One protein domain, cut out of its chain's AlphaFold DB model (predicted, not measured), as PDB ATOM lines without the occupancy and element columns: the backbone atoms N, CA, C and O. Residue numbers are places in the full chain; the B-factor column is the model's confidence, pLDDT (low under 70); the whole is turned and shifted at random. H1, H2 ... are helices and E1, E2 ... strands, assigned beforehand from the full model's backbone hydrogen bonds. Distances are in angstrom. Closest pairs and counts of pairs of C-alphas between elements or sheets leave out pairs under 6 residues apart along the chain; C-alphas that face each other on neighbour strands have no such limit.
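AT A GLANCE: This is residues 39 to 160 of the 162 residues of an uncharacterized protein of Nonomuraea pusilla (UniProt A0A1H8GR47). A strongly twisted antiparallel sheet of five strands has the long helix H1 packed on one face, through residues 45 to 58, while the short helix H2 packs near the E3 and E4 part of the sheet. A long loop, residues 106 to 123, leads from H2 to the edge strand E3. The printed part has 122 residues, with two named helices and five named strands in the order H1, E1, E2, H2, E3, E4, E5; the sheet's order is E1, E2, E5, E4, E3, and the class is mixed, helices and strands. The whole is compact, with a radius of gyration of the C-alphas of 14.2 A and spans of 44 by 32 by 23 A.

IN THESE COORDINATES: H1 is residues 39 to 58, 28.7 A long, and begins at C-alpha 39 at (-31.573, -28.265, 39.306). E1 is residues 68 to 74, 16.7 A long, and E2 is residues 85 to 90, 16.0 A. H2 is residues 96 to 105, 14.2 A long, beginning at C-alpha 96 at (-45.935, 9.781, 44.466). E3 is residues 124 to 128, 12.8 A, and E4, the longest strand, is residues 131 to 138, 22.8 A. E5 is residues 144 to 149, 16.7 A, and ends at C-alpha 149 at (-46.933, -10.677, 39.554).

HOW THE PARTS SIT: H1 is on the sheet; its closest C-alphas to E2 are those of Asn 52 and Ala 85, 5.9 A apart, and to E5 those of Ser 55 and Val 147, 6.1 A apart. E1 and E2 form a hairpin, with N 72 and O 87 at 2.8 A. E2 and E5 are antiparallel at 158 degrees, with N 88 and O 145 at 2.9 A. E3, E4 and E5 form a meander, each strand the antiparallel neighbour of the one before; N 136 and O 146 of E4 and E5 are 2.9 A apart, and N 126 and O 133 of E3 and E4 are 2.9 A apart. H2 is on the sheet at a height over the sheet of 9.1 A, and its closest C-alphas to E4 are those of Arg 96 and Phe 137, 7.4 A apart. H1 and H2 are apart. In H1 and H2 every O i to N i+4 pair is within hydrogen-bond range.

THE WHOLE: The C-alphas of Ala 39 and Ala 93, the two farthest apart, are 43.8 A apart. The printed part has no cut, and the link from H2 to E3, 18 residues, is long. Residues 154 to 155 pair with residues 158 to 159, antiparallel. The mean pLDDT of the printed part is 84.4; it is under 70 at residue 39 and at residues 79 to 83, 113 to 120 and 152 to 160.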
ATOM      1  N   ALA A  39     -30.701 -28.481  40.455       57.00
ATOM      2  CA  ALA A  39     -31.573 -28.265  39.306       57.00
ATOM      3  C   ALA A  39     -32.835 -27.440  39.638       57.00
ATOM      4  O   ALA A  39     -33.266 -26.653  38.802       57.00
ATOM      5  N   SER A  40     -33.399 -27.567  40.846       71.00
ATOM      6  CA  SER A  40     -34.563 -26.779  41.277       71.00
ATOM      7  C   SER A  40     -34.183 -25.338  41.631       71.00
ATOM      8  O   SER A  40     -34.961 -24.424  41.381       71.00
ATOM      9  N   VAL A  41     -32.960 -25.105  42.128       78.06
ATOM     10  CA  VAL A  41     -32.452 -23.741  42.370       78.06
ATOM     11  C   VAL A  41     -32.248 -22.994  41.054       78.06
ATOM     12  O   VAL A  41     -32.724 -21.870  40.916       78.06
ATOM     13  N   GLN A  42     -31.590 -23.612  40.066       82.56
ATOM     14  CA  GLN A  42     -31.381 -22.964  38.767       82.56
ATOM     15  C   GLN A  42     -32.709 -22.695  38.047       82.56
ATOM     16  O   GLN A  42     -32.904 -21.600  37.529       82.56
ATOM     17  N   ALA A  43     -33.644 -23.650  38.073       79.94
ATOM     18  CA  ALA A  43     -34.974 -23.458  37.497       79.94
ATOM     19  C   ALA A  43     -35.714 -22.267  38.131       79.94
ATOM     20  O   ALA A  43     -36.328 -21.472  37.416       79.94
ATOM     21  N   CYS A  44     -35.600 -22.100  39.454       81.31
ATOM     22  CA  CYS A  44     -36.165 -20.947  40.146       81.31
ATOM     23  C   CYS A  44     -35.509 -19.628  39.712       81.31
ATOM     24  O   CYS A  44     -36.213 -18.669  39.405       81.31
ATOM     25  N   LEU A  45     -34.176 -19.577  39.621       85.88
ATOM     26  CA  LEU A  45     -33.463 -18.375  39.177       85.88
ATOM     27  C   LEU A  45     -33.834 -17.983  37.741       85.88
ATOM     28  O   LEU A  45     -34.104 -16.812  37.473       85.88
ATOM     29  N   ASP A  46     -33.915 -18.958  36.835       85.44
ATOM     30  CA  ASP A  46     -34.307 -18.720  35.443       85.44
ATOM     31  C   ASP A  46     -35.749 -18.199  35.351       85.44
ATOM     32  O   ASP A  46     -36.059 -17.331  34.530       85.44
ATOM     33  N   ARG A  47     -36.650 -18.731  36.187       83.31
ATOM     34  CA  ARG A  47     -38.026 -18.237  36.314       83.31
ATOM     35  C   ARG A  47     -38.047 -16.801  36.823       83.31
ATOM     36  O   ARG A  47     -38.640 -15.947  36.166       83.31
ATOM     37  N   ALA A  48     -37.349 -16.525  37.919       86.44
ATOM     38  CA  ALA A  48     -37.286 -15.200  38.511       86.44
ATOM     39  C   ALA A  48     -36.744 -14.147  37.540       86.44
ATOM     40  O   ALA A  48     -37.294 -13.053  37.447       86.44
ATOM     41  N   GLN A  49     -35.719 -14.484  36.755       90.06
ATOM     42  CA  GLN A  49     -35.178 -13.573  35.749       90.06
ATOM     43  C   GLN A  49     -36.225 -13.206  34.686       90.06
ATOM     44  O   GLN A  49     -36.334 -12.042  34.297       90.06
ATOM     45  N   ARG A  50     -37.027 -14.176  34.223       88.69
ATOM     46  CA  ARG A  50     -38.119 -13.915  33.270       88.69
ATOM     47  C   ARG A  50     -39.226 -13.068  33.890       88.69
ATOM     48  O   ARG A  50     -39.722 -12.153  33.235       88.69
ATOM     49  N   GLU A  51     -39.606 -13.360  35.130       87.50
ATOM     50  CA  GLU A  51     -40.639 -12.617  35.858       87.50
ATOM     51  C   GLU A  51     -40.207 -11.169  36.137       87.50
ATOM     52  O   GLU A  51     -40.976 -10.248  35.870       87.50
ATOM     53  N   ASN A  52     -38.964 -10.940  36.569       91.94
ATOM     54  CA  ASN A  52     -38.423  -9.597  36.800       91.94
ATOM     55  C   ASN A  52     -38.334  -8.785  35.505       91.94
ATOM     56  O   ASN A  52     -38.768  -7.631  35.469       91.94
ATOM     57  N   ALA A  53     -37.857  -9.396  34.416       93.06
ATOM     58  CA  ALA A  53     -37.826  -8.751  33.106       93.06
ATOM     59  C   ALA A  53     -39.236  -8.375  32.617       93.06
ATOM     60  O   ALA A  53     -39.443  -7.278  32.094       93.06
ATOM     61  N   PHE A  54     -40.215  -9.260  32.818       92.06
ATOM     62  CA  PHE A  54     -41.608  -8.991  32.479       92.06
ATOM     63  C   PHE A  54     -42.197  -7.856  33.332       92.06
ATOM     64  O   PHE A  54     -42.793  -6.932  32.780       92.06
ATOM     65  N   SER A  55     -41.976  -7.865  34.651       92.81
ATOM     66  CA  SER A  55     -42.409  -6.800  35.568       92.81
ATOM     67  C   SER A  55     -41.812  -5.437  35.188       92.81
ATOM     68  O   SER A  55     -42.530  -4.440  35.131       92.81
ATOM     69  N   LEU A  56     -40.521  -5.386  34.841       94.75
ATOM     70  CA  LEU A  56     -39.856  -4.162  34.378       94.75
ATOM     71  C   LEU A  56     -40.408  -3.632  33.053       94.75
ATOM     72  O   LEU A  56     -40.474  -2.414  32.862       94.75
ATOM     73  N   ASN A  57     -40.757  -4.534  32.135       95.06
ATOM     74  CA  ASN A  57     -41.363  -4.178  30.858       95.06
ATOM     75  C   ASN A  57     -42.787  -3.638  31.052       95.06
ATOM     76  O   ASN A  57     -43.122  -2.604  30.484       95.06
ATOM     77  N   ALA A  58     -43.580  -4.273  31.920       94.75
ATOM     78  CA  ALA A  58     -44.961  -3.890  32.206       94.75
ATOM     79  C   ALA A  58     -45.105  -2.438  32.695       94.75
ATOM     80  O   ALA A  58     -46.084  -1.771  32.364       94.75
ATOM     81  N   VAL A  59     -44.130  -1.942  33.461       96.31
ATOM     82  CA  VAL A  59     -44.100  -0.552  33.952       96.31
ATOM     83  C   VAL A  59     -43.266   0.385  33.071       96.31
ATOM     84  O   VAL A  59     -43.108   1.554  33.404       96.31
ATOM     85  N   GLY A  60     -42.721  -0.115  31.957       94.12
ATOM     86  CA  GLY A  60     -41.828   0.608  31.045       94.12
ATOM     87  C   GLY A  60     -42.382   1.933  30.543       94.12
ATOM     88  O   GLY A  60     -41.665   2.931  30.553       94.12
ATOM     89  N   ASP A  61     -43.657   1.930  30.166       90.62
ATOM     90  CA  ASP A  61     -44.325   3.087  29.566       90.62
ATOM     91  C   ASP A  61     -44.680   4.175  30.588       90.62
ATOM     92  O   ASP A  61     -44.800   5.338  30.222       90.62
ATOM     93  N   VAL A  62     -44.844   3.804  31.864       95.12
ATOM     94  CA  VAL A  62     -45.203   4.739  32.948       95.12
ATOM     95  C   VAL A  62     -43.965   5.258  33.661       95.12
ATOM     96  O   VAL A  62     -43.898   6.421  34.030       95.12
ATOM     97  N   LEU A  63     -42.982   4.383  33.860       93.62
ATOM     98  CA  LEU A  63     -41.757   4.689  34.573       93.62
ATOM     99  C   LEU A  63     -40.570   4.451  33.634       93.62
ATOM    100  O   LEU A  63     -39.939   3.389  33.709       93.62
ATOM    101  N   PRO A  64     -40.259   5.385  32.724       87.19
ATOM    102  CA  PRO A  64     -39.183   5.221  31.753       87.19
ATOM    103  C   PRO A  64     -37.816   5.144  32.439       87.19
ATOM    104  O   PRO A  64     -37.618   5.629  33.551       87.19
ATOM    105  N   SER A  65     -36.820   4.559  31.766       87.94
ATOM    106  CA  SER A  65     -35.488   4.330  32.351       87.94
ATOM    107  C   SER A  65     -34.797   5.598  32.862       87.94
ATOM    108  O   SER A  65     -34.004   5.511  33.792       87.94
ATOM    109  N   ALA A  66     -35.098   6.763  32.281       88.19
ATOM    110  CA  ALA A  66     -34.543   8.052  32.697       88.19
ATOM    111  C   ALA A  66     -34.996   8.491  34.103       88.19
ATOM    112  O   ALA A  66     -34.301   9.268  34.752       88.19
ATOM    113  N   GLU A  67     -36.130   7.981  34.584       89.38
ATOM    114  CA  GLU A  67     -36.687   8.299  35.904       89.38
ATOM    115  C   GLU A  67     -36.290   7.276  36.976       89.38
ATOM    116  O   GLU A  67     -36.549   7.475  38.166       89.38
ATOM    117  N   ARG A  68     -35.621   6.187  36.576       94.00
ATOM    118  CA  ARG A  68     -35.165   5.114  37.465       94.00
ATOM    119  C   ARG A  68     -33.743   5.400  37.929       94.00
ATOM    120  O   ARG A  68     -32.809   5.416  37.135       94.00
ATOM    121  N   VAL A  69     -33.559   5.559  39.234       95.31
ATOM    122  CA  VAL A  69     -32.232   5.720  39.846       95.31
ATOM    123  C   VAL A  69     -31.574   4.364  40.074       95.31
ATOM    124  O   VAL A  69     -30.379   4.199  39.840       95.31
ATOM    125  N   ARG A  70     -32.346   3.386  40.556       96.25
ATOM    126  CA  ARG A  70     -31.866   2.029  40.828       96.25
ATOM    127  C   ARG A  70     -32.993   1.023  40.660       96.25
ATOM    128  O   ARG A  70     -34.128   1.308  41.023       96.25
ATOM    129  N   VAL A  71     -32.647  -0.155  40.158       96.12
ATOM    130  CA  VAL A  71     -33.529  -1.318  40.074       96.12
ATOM    131  C   VAL A  71     -32.923  -2.424  40.934       96.12
ATOM    132  O   VAL A  71     -31.751  -2.759  40.770       96.12
ATOM    133  N   GLU A  72     -33.700  -2.943  41.876       95.50
ATOM    134  CA  GLU A  72     -33.356  -4.078  42.732       95.50
ATOM    135  C   GLU A  72     -34.254  -5.257  42.350       95.50
ATOM    136  O   GLU A  72     -35.476  -5.134  42.365       95.50
ATOM    137  N   GLU A  73     -33.652  -6.390  42.006       93.69
ATOM    138  CA  GLU A  73     -34.362  -7.603  41.601       93.69
ATOM    139  C   GLU A  73     -34.318  -8.648  42.716       93.69
ATOM    140  O   GLU A  73     -33.252  -8.966  43.248       93.69
ATOM    141  N   TRP A  74     -35.478  -9.211  43.039       90.31
ATOM    142  CA  TRP A  74     -35.658 -10.270  44.024       90.31
ATOM    143  C   TRP A  74     -36.122 -11.532  43.308       90.31
ATOM    144  O   TRP A  74     -36.972 -11.463  42.423       90.31
ATOM    145  N   ASN A  75     -35.551 -12.683  43.667       85.88
ATOM    146  CA  ASN A  75     -35.894 -13.958  43.029       85.88
ATOM    147  C   ASN A  75     -36.891 -14.807  43.831       85.88
ATOM    148  O   ASN A  75     -37.532 -15.680  43.257       85.88
ATOM    149  N   GLY A  76     -37.013 -14.566  45.140       81.94
ATOM    150  CA  GLY A  76     -37.911 -15.307  46.024       81.94
ATOM    151  C   GLY A  76     -37.570 -16.794  46.201       81.94
ATOM    152  O   GLY A  76     -38.338 -17.492  46.859       81.94
ATOM    153  N   CYS A  77     -36.447 -17.283  45.662       81.00
ATOM    154  CA  CYS A  77     -36.071 -18.703  45.637       81.00
ATOM    155  C   CYS A  77     -35.662 -19.268  47.003       81.00
ATOM    156  O   CYS A  77     -35.598 -20.482  47.179       81.00
ATOM    157  N   ASP A  78     -35.349 -18.399  47.959       75.00
ATOM    158  CA  ASP A  78     -35.073 -18.726  49.357       75.00
ATOM    159  C   ASP A  78     -36.294 -18.500  50.269       75.00
ATOM    160  O   ASP A  78     -36.213 -18.703  51.482       75.00
ATOM    161  N   SER A  79     -37.436 -18.104  49.698       67.62
ATOM    162  CA  SER A  79     -38.659 -17.766  50.423       67.62
ATOM    163  C   SER A  79     -39.782 -18.767  50.140       67.62
ATOM    164  O   SER A  79     -39.908 -19.283  49.034       67.62
ATOM    165  N   ALA A  80     -40.662 -19.002  51.117       55.09
ATOM    166  CA  ALA A  80     -41.815 -19.896  50.946       55.09
ATOM    167  C   ALA A  80     -42.834 -19.404  49.893       55.09
ATOM    168  O   ALA A  80     -43.686 -20.177  49.464       55.09
ATOM    169  N   GLY A  81     -42.763 -18.125  49.503       57.53
ATOM    170  CA  GLY A  81     -43.684 -17.499  48.556       57.53
ATOM    171  C   GLY A  81     -43.279 -17.628  47.089       57.53
ATOM    172  O   GLY A  81     -44.112 -17.354  46.232       57.53
ATOM    173  N   ASN A  82     -42.039 -18.040  46.778       56.03
ATOM    174  CA  ASN A  82     -41.558 -18.279  45.408       56.03
ATOM    175  C   ASN A  82     -41.771 -17.115  44.408       56.03
ATOM    176  O   ASN A  82     -41.701 -17.336  43.199       56.03
ATOM    177  N   GLY A  83     -42.034 -15.890  44.866       69.06
ATOM    178  CA  GLY A  83     -42.375 -14.759  44.001       69.06
ATOM    179  C   GLY A  83     -41.159 -13.912  43.651       69.06
ATOM    180  O   GLY A  83     -40.476 -13.418  44.551       69.06
ATOM    181  N   ALA A  84     -40.908 -13.706  42.357       86.19
ATOM    182  CA  ALA A  84     -39.959 -12.696  41.916       86.19
ATOM    183  C   ALA A  84     -40.608 -11.304  41.928       86.19
ATOM    184  O   ALA A  84     -41.797 -11.140  41.631       86.19
ATOM    185  N   ALA A  85     -39.823 -10.296  42.287       90.19
ATOM    186  CA  ALA A  85     -40.286  -8.921  42.397       90.19
ATOM    187  C   ALA A  85     -39.169  -7.939  42.062       90.19
ATOM    188  O   ALA A  85     -37.980  -8.223  42.223       90.19
ATOM    189  N   VAL A  86     -39.562  -6.740  41.649       94.50
ATOM    190  CA  VAL A  86     -38.643  -5.659  41.309       94.50
ATOM    191  C   VAL A  86     -38.964  -4.436  42.155       94.50
ATOM    192  O   VAL A  86     -40.102  -3.986  42.160       94.50
ATOM    193  N   SER A  87     -37.965  -3.873  42.831       95.62
ATOM    194  CA  SER A  87     -38.075  -2.601  43.553       95.62
ATOM    195  C   SER A  87     -37.316  -1.518  42.796       95.62
ATOM    196  O   SER A  87     -36.107  -1.626  42.574       95.62
ATOM    197  N   ILE A  88     -38.020  -0.474  42.365       97.12
ATOM    198  CA  ILE A  88     -37.458   0.599  41.544       97.12
ATOM    199  C   ILE A  88     -37.393   1.876  42.373       97.12
ATOM    200  O   ILE A  88     -38.423   2.458  42.697       97.12
ATOM    201  N   LEU A  89     -36.184   2.335  42.694       97.62
ATOM    202  CA  LEU A  89     -35.962   3.653  43.285       97.62
ATOM    203  C   LEU A  89     -36.090   4.711  42.189       97.62
ATOM    204  O   LEU A  89     -35.345   4.667  41.204       97.62
ATOM    205  N   VAL A  90     -36.997   5.665  42.375       97.00
ATOM    206  CA  VAL A  90     -37.247   6.724  41.389       97.00
ATOM    207  C   VAL A  90     -36.464   7.995  41.702       97.00
ATOM    208  O   VAL A  90     -35.975   8.198  42.818       97.00
ATOM    209  N   ALA A  91     -36.309   8.848  40.692       95.31
ATOM    210  CA  ALA A  91     -35.624  10.124  40.831       95.31
ATOM    211  C   ALA A  91     -36.289  11.001  41.914       95.31
ATOM    212  O   ALA A  91     -37.514  11.083  41.951       95.31
ATOM    213  N   PRO A  92     -35.521  11.727  42.752       93.81
ATOM    214  CA  PRO A  92     -36.085  12.524  43.849       93.81
ATOM    215  C   PRO A  92     -37.073  13.622  43.431       93.81
ATOM    216  O   PRO A  92     -37.817  14.120  44.268       93.81
ATOM    217  N   ALA A  93     -37.043  14.040  42.163       93.81
ATOM    218  CA  ALA A  93     -37.961  15.039  41.620       93.81
ATOM    219  C   ALA A  93     -39.356  14.468  41.307       93.81
ATOM    220  O   ALA A  93     -40.309  15.235  41.216       93.81
ATOM    221  N   VAL A  94     -39.472  13.148  41.145       94.12
ATOM    222  CA  VAL A  94     -40.733  12.462  40.860       94.12
ATOM    223  C   VAL A  94     -41.525  12.325  42.155       94.12
ATOM    224  O   VAL A  94     -41.003  11.842  43.163       94.12
ATOM    225  N   ARG A  95     -42.793  12.741  42.141       95.38
ATOM    226  CA  ARG A  95     -43.678  12.635  43.305       95.38
ATOM    227  C   ARG A  95     -44.571  11.405  43.207       95.38
ATOM    228  O   ARG A  95     -44.895  10.929  42.124       95.38
ATOM    229  N   ARG A  96     -45.015  10.921  44.369       95.38
ATOM    230  CA  ARG A  96     -45.935   9.781  44.466       95.38
ATOM    231  C   ARG A  96     -47.257  10.040  43.747       95.38
ATOM    232  O   ARG A  96     -47.722   9.154  43.042       95.38
ATOM    233  N   ASP A  97     -47.841  11.220  43.938       96.00
ATOM    234  CA  ASP A  97     -49.132  11.567  43.333       96.00
ATOM    235  C   ASP A  97     -49.023  11.629  41.803       96.00
ATOM    236  O   ASP A  97     -49.870  11.064  41.118       96.00
ATOM    237  N   ASP A  98     -47.929  12.197  41.279       95.12
ATOM    238  CA  ASP A  98     -47.650  12.245  39.837       95.12
ATOM    239  C   ASP A  98     -47.514  10.826  39.254       95.12
ATOM    240  O   ASP A  98     -48.068  10.525  38.199       95.12
ATOM    241  N   LEU A  99     -46.824   9.916  39.960       95.50
ATOM    242  CA  LEU A  99     -46.759   8.509  39.551       95.50
ATOM    243  C   LEU A  99     -48.130   7.848  39.597       95.50
ATOM    244  O   LEU A  99     -48.490   7.140  38.665       95.50
ATOM    245  N   TRP A 100     -48.892   8.052  40.669       96.25
ATOM    246  CA  TRP A 100     -50.231   7.488  40.785       96.25
ATOM    247  C   TRP A 100     -51.110   7.906  39.605       96.25
ATOM    248  O   TRP A 100     -51.754   7.054  38.992       96.25
ATOM    249  N   GLU A 101     -51.107   9.198  39.269       96.56
ATOM    250  CA  GLU A 101     -51.827   9.744  38.121       96.56
ATOM    251  C   GLU A 101     -51.334   9.123  36.811       96.56
ATOM    252  O   GLU A 101     -52.145   8.577  36.069       96.56
ATOM    253  N   ALA A 102     -50.020   9.064  36.578       96.75
ATOM    254  CA  ALA A 102     -49.451   8.453  35.375       96.75
ATOM    255  C   ALA A 102     -49.813   6.959  35.232       96.75
ATOM    256  O   ALA A 102     -50.146   6.483  34.144       96.75
ATOM    257  N   PHE A 103     -49.798   6.200  36.333       97.12
ATOM    258  CA  PHE A 103     -50.256   4.810  36.344       97.12
ATOM    259  C   PHE A 103     -51.760   4.726  36.033       97.12
ATOM    260  O   PHE A 103     -52.169   3.902  35.210       97.12
ATOM    261  N   ALA A 104     -52.588   5.580  36.637       95.88
ATOM    262  CA  ALA A 104     -54.024   5.616  36.377       95.88
ATOM    263  C   ALA A 104     -54.347   5.973  34.913       95.88
ATOM    264  O   ALA A 104     -55.156   5.292  34.278       95.88
ATOM    265  N   GLU A 105     -53.673   6.973  34.342       97.00
ATOM    266  CA  GLU A 105     -53.784   7.361  32.928       97.00
ATOM    267  C   GLU A 105     -53.365   6.228  31.987       97.00
ATOM    268  O   GLU A 105     -54.000   5.988  30.958       97.00
ATOM    269  N   ALA A 106     -52.349   5.456  32.374       96.00
ATOM    270  CA  ALA A 106     -51.932   4.257  31.660       96.00
ATOM    271  C   ALA A 106     -52.874   3.053  31.869       96.00
ATOM    272  O   ALA A 106     -52.561   1.945  31.423       96.00
ATOM    273  N   GLY A 107     -54.022   3.231  32.527       95.00
ATOM    274  CA  GLY A 107     -55.054   2.208  32.695       95.00
ATOM    275  C   GLY A 107     -54.767   1.199  33.806       95.00
ATOM    276  O   GLY A 107     -55.310   0.095  33.775       95.00
ATOM    277  N   TRP A 108     -53.898   1.542  34.757       94.94
ATOM    278  CA  TRP A 108     -53.806   0.815  36.017       94.94
ATOM    279  C   TRP A 108     -54.929   1.265  36.946       94.94
ATOM    280  O   TRP A 108     -55.352   2.418  36.926       94.94
ATOM    281  N   SER A 109     -55.420   0.360  37.778       92.62
ATOM    282  CA  SER A 109     -56.524   0.657  38.689       92.62
ATOM    283  C   SER A 109     -56.284   0.025  40.050       92.62
ATOM    284  O   SER A 109     -55.621  -1.012  40.110       92.62
ATOM    285  N   PRO A 110     -56.858   0.569  41.135       91.12
ATOM    286  CA  PRO A 110     -56.874  -0.131  42.410       91.12
ATOM    287  C   PRO A 110     -57.401  -1.564  42.243       91.12
ATOM    288  O   PRO A 110     -58.297  -1.783  41.414       91.12
ATOM    289  N   PRO A 111     -56.867  -2.545  42.990       85.56
ATOM    290  CA  PRO A 111     -57.394  -3.901  42.955       85.56
ATOM    291  C   PRO A 111     -58.886  -3.869  43.309       85.56
ATOM    292  O   PRO A 111     -59.292  -3.369  44.357       85.56
ATOM    293  N   ALA A 112     -59.725  -4.351  42.389       72.88
ATOM    294  CA  ALA A 112     -61.158  -4.474  42.631       72.88
ATOM    295  C   ALA A 112     -61.415  -5.500  43.753       72.88
ATOM    296  O   ALA A 112     -60.586  -6.379  43.960       72.88
ATOM    297  N   PRO A 113     -62.596  -5.519  44.397       57.88
ATOM    298  CA  PRO A 113     -62.946  -6.563  45.374       57.88
ATOM    299  C   PRO A 113     -62.944  -7.994  44.802       57.88
ATOM    300  O   PRO A 113     -63.057  -8.957  45.549       57.88
ATOM    301  N   ALA A 114     -62.883  -8.128  43.471       44.53
ATOM    302  CA  ALA A 114     -62.779  -9.393  42.746       44.53
ATOM    303  C   ALA A 114     -61.326  -9.827  42.460       44.53
ATOM    304  O   ALA A 114     -61.118 -10.904  41.906       44.53
ATOM    305  N   CYS A 115     -60.334  -8.997  42.800       58.78
ATOM    306  CA  CYS A 115     -58.963  -9.458  43.004       58.78
ATOM    307  C   CYS A 115     -59.024 -10.375  44.233       58.78
ATOM    308  O   CYS A 115     -59.503  -9.935  45.278       58.78
ATOM    309  N   SER A 116     -58.647 -11.647  44.098       51.59
ATOM    310  CA  SER A 116     -58.584 -12.563  45.240       51.59
ATOM    311  C   SER A 116     -57.642 -12.012  46.320       51.59
ATOM    312  O   SER A 116     -56.880 -11.073  46.072       51.59
ATOM    313  N   ASP A 117     -57.642 -12.638  47.501       55.72
ATOM    314  CA  ASP A 117     -56.670 -12.384  48.581       55.72
ATOM    315  C   ASP A 117     -55.190 -12.445  48.103       55.72
ATOM    316  O   ASP A 117     -54.281 -12.036  48.823       55.72
ATOM    317  N   ASP A 118     -54.945 -12.907  46.871       56.28
ATOM    318  CA  ASP A 118     -53.642 -13.053  46.216       56.28
ATOM    319  C   ASP A 118     -53.065 -11.762  45.616       56.28
ATOM    320  O   ASP A 118     -51.887 -11.739  45.261       56.28
ATOM    321  N   CYS A 119     -53.837 -10.673  45.501       65.62
ATOM    322  CA  CYS A 119     -53.297  -9.416  44.960       65.62
ATOM    323  C   CYS A 119     -52.307  -8.718  45.922       65.62
ATOM    324  O   CYS A 119     -51.699  -7.710  45.554       65.62
ATOM    325  N   GLY A 120     -52.087  -9.289  47.114       68.94
ATOM    326  CA  GLY A 120     -51.026  -8.912  48.047       68.94
ATOM    327  C   GLY A 120     -51.097  -7.448  48.484       68.94
ATOM    328  O   GLY A 120     -52.173  -6.869  48.603       68.94
ATOM    329  N   ASP A 121     -49.929  -6.836  48.687       80.62
ATOM    330  CA  ASP A 121     -49.785  -5.420  49.059       80.62
ATOM    331  C   ASP A 121     -49.931  -4.453  47.859       80.62
ATOM    332  O   ASP A 121     -49.574  -3.272  47.954       80.62
ATOM    333  N   ALA A 122     -50.424  -4.928  46.705       89.06
ATOM    334  CA  ALA A 122     -50.556  -4.103  45.509       89.06
ATOM    335  C   ALA A 122     -51.575  -2.974  45.722       89.06
ATOM    336  O   ALA A 122     -52.715  -3.183  46.131       89.06
ATOM    337  N   GLN A 123     -51.168  -1.755  45.384       93.00
ATOM    338  CA  GLN A 123     -52.010  -0.563  45.457       93.00
ATOM    339  C   GLN A 123     -52.700  -0.281  44.119       93.00
ATOM    340  O   GLN A 123     -53.821   0.224  44.101       93.00
ATOM    341  N   LEU A 124     -52.047  -0.632  43.008       93.94
ATOM    342  CA  LEU A 124     -52.620  -0.618  41.665       93.94
ATOM    343  C   LEU A 124     -52.297  -1.935  40.961       93.94
ATOM    344  O   LEU A 124     -51.242  -2.526  41.175       93.94
ATOM    345  N   VAL A 125     -53.192  -2.375  40.086       92.62
ATOM    346  CA  VAL A 125     -53.027  -3.567  39.259       92.62
ATOM    347  C   VAL A 125     -53.378  -3.271  37.806       92.62
ATOM    348  O   VAL A 125     -54.189  -2.389  37.509       92.62
ATOM    349  N   LYS A 126     -52.786  -4.033  36.889       91.94
ATOM    350  CA  LYS A 126     -53.133  -4.008  35.466       91.94
ATOM    351  C   LYS A 126     -52.929  -5.377  34.844       91.94
ATOM    352  O   LYS A 126     -51.968  -6.087  35.143       91.94
ATOM    353  N   ARG A 127     -53.831  -5.743  33.933       89.62
ATOM    354  CA  ARG A 127     -53.646  -6.919  33.086       89.62
ATOM    355  C   ARG A 127     -52.683  -6.584  31.948       89.62
ATOM    356  O   ARG A 127     -52.970  -5.707  31.136       89.62
ATOM    357  N   VAL A 128     -51.565  -7.298  31.880       89.25
ATOM    358  CA  VAL A 128     -50.547  -7.168  30.830       89.25
ATOM    359  C   VAL A 128     -50.449  -8.504  30.100       89.25
ATOM    360  O   VAL A 128     -49.965  -9.504  30.633       89.25
ATOM    361  N   GLY A 129     -50.990  -8.554  28.882       87.06
ATOM    362  CA  GLY A 129     -51.218  -9.820  28.188       87.06
ATOM    363  C   GLY A 129     -52.154 -10.723  28.999       87.06
ATOM    364  O   GLY A 129     -53.281 -10.339  29.309       87.06
ATOM    365  N   ARG A 130     -51.689 -11.923  29.357       82.69
ATOM    366  CA  ARG A 130     -52.453 -12.864  30.200       82.69
ATOM    367  C   ARG A 130     -52.244 -12.637  31.701       82.69
ATOM    368  O   ARG A 130     -53.048 -13.112  32.493       82.69
ATOM    369  N   ARG A 131     -51.214 -11.881  32.087       81.75
ATOM    370  CA  ARG A 131     -50.775 -11.745  33.479       81.75
ATOM    371  C   ARG A 131     -51.465 -10.592  34.185       81.75
ATOM    372  O   ARG A 131     -51.789  -9.587  33.550       81.75
ATOM    373  N   LEU A 132     -51.644 -10.721  35.494       86.62
ATOM    374  CA  LEU A 132     -51.991  -9.601  36.363       86.62
ATOM    375  C   LEU A 132     -50.715  -9.106  37.045       86.62
ATOM    376  O   LEU A 132     -50.031  -9.877  37.708       86.62
ATOM    377  N   VAL A 133     -50.387  -7.831  36.872       90.44
ATOM    378  CA  VAL A 133     -49.220  -7.200  37.502       90.44
ATOM    379  C   VAL A 133     -49.716  -6.228  38.553       90.44
ATOM    380  O   VAL A 133     -50.650  -5.471  38.285       90.44
ATOM    381  N   GLY A 134     -49.103  -6.259  39.730       92.12
ATOM    382  CA  GLY A 134     -49.357  -5.330  40.821       92.12
ATOM    383  C   GLY A 134     -48.190  -4.372  41.016       92.12
ATOM    384  O   GLY A 134     -47.032  -4.747  40.825       92.12
ATOM    385  N   VAL A 135     -48.510  -3.142  41.409       95.06
ATOM    386  CA  VAL A 135     -47.538  -2.151  41.872       95.06
ATOM    387  C   VAL A 135     -47.914  -1.614  43.246       95.06
ATOM    388  O   VAL A 135     -49.091  -1.397  43.543       95.06
ATOM    389  N   ALA A 136     -46.906  -1.371  44.075       94.75
ATOM    390  CA  ALA A 136     -47.037  -0.717  45.368       94.75
ATOM    391  C   ALA A 136     -46.029   0.431  45.486       94.75
ATOM    392  O   ALA A 136     -44.892   0.329  45.023       94.75
ATOM    393  N   PHE A 137     -46.446   1.533  46.112       95.31
ATOM    394  CA  PHE A 137     -45.579   2.679  46.371       95.31
ATOM    395  C   PHE A 137     -45.066   2.651  47.814       95.31
ATOM    396  O   PHE A 137     -45.865   2.623  48.760       95.31
ATOM    397  N   GLY A 138     -43.743   2.707  47.981       93.88
ATOM    398  CA  GLY A 138     -43.052   2.773  49.273       93.88
ATOM    399  C   GLY A 138     -42.106   3.975  49.367       93.88
ATOM    400  O   GLY A 138     -41.706   4.530  48.352       93.88
ATOM    401  N   GLU A 139     -41.725   4.391  50.580       91.38
ATOM    402  CA  GLU A 139     -40.880   5.593  50.793       91.38
ATOM    403  C   GLU A 139     -39.563   5.316  51.539       91.38
ATOM    404  O   GLU A 139     -38.834   6.224  51.953       91.38
ATOM    405  N   LYS A 140     -39.217   4.040  51.737       88.25
ATOM    406  CA  LYS A 140     -38.024   3.661  52.498       88.25
ATOM    407  C   LYS A 140     -36.745   4.005  51.722       88.25
ATOM    408  O   LYS A 140     -36.339   3.288  50.809       88.25
ATOM    409  N   GLY A 141     -36.070   5.069  52.155       91.06
ATOM    410  CA  GLY A 141     -34.836   5.550  51.524       91.06
ATOM    411  C   GLY A 141     -35.071   6.260  50.188       91.06
ATOM    412  O   GLY A 141     -34.173   6.261  49.348       91.06
ATOM    413  N   GLY A 142     -36.265   6.829  49.994       94.19
ATOM    414  CA  GLY A 142     -36.720   7.454  48.751       94.19
ATOM    415  C   GLY A 142     -37.994   6.796  48.226       94.19
ATOM    416  O   GLY A 142     -38.367   5.713  48.681       94.19
ATOM    417  N   LEU A 143     -38.661   7.456  47.278       96.81
ATOM    418  CA  LEU A 143     -39.850   6.910  46.629       96.81
ATOM    419  C   LEU A 143     -39.465   5.674  45.807       96.81
ATOM    420  O   LEU A 143     -38.530   5.700  45.002       96.81
ATOM    421  N   ARG A 144     -40.176   4.578  46.047       96.81
ATOM    422  CA  ARG A 144     -39.981   3.283  45.409       96.81
ATOM    423  C   ARG A 144     -41.277   2.804  44.783       96.81
ATOM    424  O   ARG A 144     -42.350   3.001  45.353       96.81
ATOM    425  N   VAL A 145     -41.141   2.152  43.636       96.88
ATOM    426  CA  VAL A 145     -42.208   1.399  42.980       96.88
ATOM    427  C   VAL A 145     -41.829  -0.073  43.040       96.88
ATOM    428  O   VAL A 145     -40.884  -0.498  42.375       96.88
ATOM    429  N   ASP A 146     -42.543  -0.827  43.863       95.12
ATOM    430  CA  ASP A 146     -42.402  -2.274  43.962       95.12
ATOM    431  C   ASP A 146     -43.373  -2.925  42.974       95.12
ATOM    432  O   ASP A 146     -44.553  -2.582  42.951       95.12
ATOM    433  N   VAL A 147     -42.875  -3.827  42.133       94.31
ATOM    434  CA  VAL A 147     -43.610  -4.451  41.026       94.31
ATOM    435  C   VAL A 147     -43.501  -5.963  41.143       94.31
ATOM    436  O   VAL A 147     -42.395  -6.507  41.191       94.31
ATOM    437  N   ALA A 148     -44.638  -6.649  41.138       90.12
ATOM    438  CA  ALA A 148     -44.690  -8.103  41.208       90.12
ATOM    439  C   ALA A 148     -45.857  -8.659  40.388       90.12
ATOM    440  O   ALA A 148     -46.796  -7.951  40.016       90.12
ATOM    441  N   GLN A 149     -45.793  -9.955  40.105       86.12
ATOM    442  CA  GLN A 149     -46.933 -10.677  39.554       86.12
ATOM    443  C   GLN A 149     -47.998 -10.803  40.650       86.12
ATOM    444  O   GLN A 149     -47.701 -11.267  41.745       86.12
ATOM    445  N   ALA A 150     -49.216 -10.357  40.355       79.75
ATOM    446  CA  ALA A 150     -50.362 -10.389  41.267       79.75
ATOM    447  C   ALA A 150     -51.317 -11.557  40.958       79.75
ATOM    448  O   ALA A 150     -52.350 -11.711  41.600       79.75
ATOM    449  N   ASP A 151     -51.003 -12.372  39.948       71.19
ATOM    450  CA  ASP A 151     -51.676 -13.632  39.678       71.19
ATOM    451  C   ASP A 151     -50.825 -14.802  40.204       71.19
ATOM    452  O   ASP A 151     -49.745 -15.091  39.682       71.19
ATOM    453  N   GLY A 152     -51.329 -15.525  41.213       64.81
ATOM    454  CA  GLY A 152     -50.719 -16.733  41.808       64.81
ATOM    455  C   GLY A 152     -50.668 -17.953  40.870       64.81
ATOM    456  O   GLY A 152     -50.843 -19.094  41.277       64.81
ATOM    457  N   CYS A 153     -50.492 -17.704  39.579       63.00
ATOM    458  CA  CYS A 153     -50.743 -18.602  38.465       63.00
ATOM    459  C   CYS A 153     -49.474 -19.215  37.868       63.00
ATOM    460  O   CYS A 153     -49.540 -19.798  36.787       63.00
ATOM    461  N   TRP A 154     -48.321 -19.033  38.505       57.75
ATOM    462  CA  TRP A 154     -47.046 -19.608  38.081       57.75
ATOM    463  C   TRP A 154     -46.513 -20.509  39.188       57.75
ATOM    464  O   TRP A 154     -46.463 -20.100  40.345       57.75
ATOM    465  N   ASP A 155     -46.081 -21.707  38.817       56.59
ATOM    466  CA  ASP A 155     -45.224 -22.551  39.645       56.59
ATOM    467  C   ASP A 155     -44.012 -23.032  38.842       56.59
ATOM    468  O   ASP A 155     -43.742 -22.534  37.745       56.59
ATOM    469  N   ASP A 156     -43.247 -23.967  39.401       47.72
ATOM    470  CA  ASP A 156     -42.013 -24.468  38.792       47.72
ATOM    471  C   ASP A 156     -42.232 -25.110  37.404       47.72
ATOM    472  O   ASP A 156     -41.279 -25.205  36.629       47.72
ATOM    473  N   ASP A 157     -43.474 -25.468  37.044       52.03
ATOM    474  CA  ASP A 157     -43.833 -26.033  35.738       52.03
ATOM    475  C   ASP A 157     -44.362 -24.989  34.730       52.03
ATOM    476  O   ASP A 157     -44.661 -25.327  33.581       52.03
ATOM    477  N   GLY A 158     -44.469 -23.713  35.120       53.28
ATOM    478  CA  GLY A 158     -44.891 -22.614  34.247       53.28
ATOM    479  C   GLY A 158     -46.252 -21.995  34.589       53.28
ATOM    480  O   GLY A 158     -46.791 -22.161  35.680       53.28
ATOM    481  N   TYR A 159     -46.810 -21.231  33.643       50.62
ATOM    482  CA  TYR A 159     -48.104 -20.556  33.809       50.62
ATOM    483  C   TYR A 159     -49.271 -21.548  33.722       50.62
ATOM    484  O   TYR A 159     -49.439 -22.211  32.698       50.62
ATOM    485  N   ARG A 160     -50.112 -21.604  34.757       60.38
ATOM    486  CA  ARG A 160     -51.235 -22.549  34.873       60.38
ATOM    487  C   ARG A 160     -52.628 -21.921  34.758       60.38
ATOM    488  O   ARG A 160     -53.602 -22.665  34.665       60.38
TER     489      ARG A 160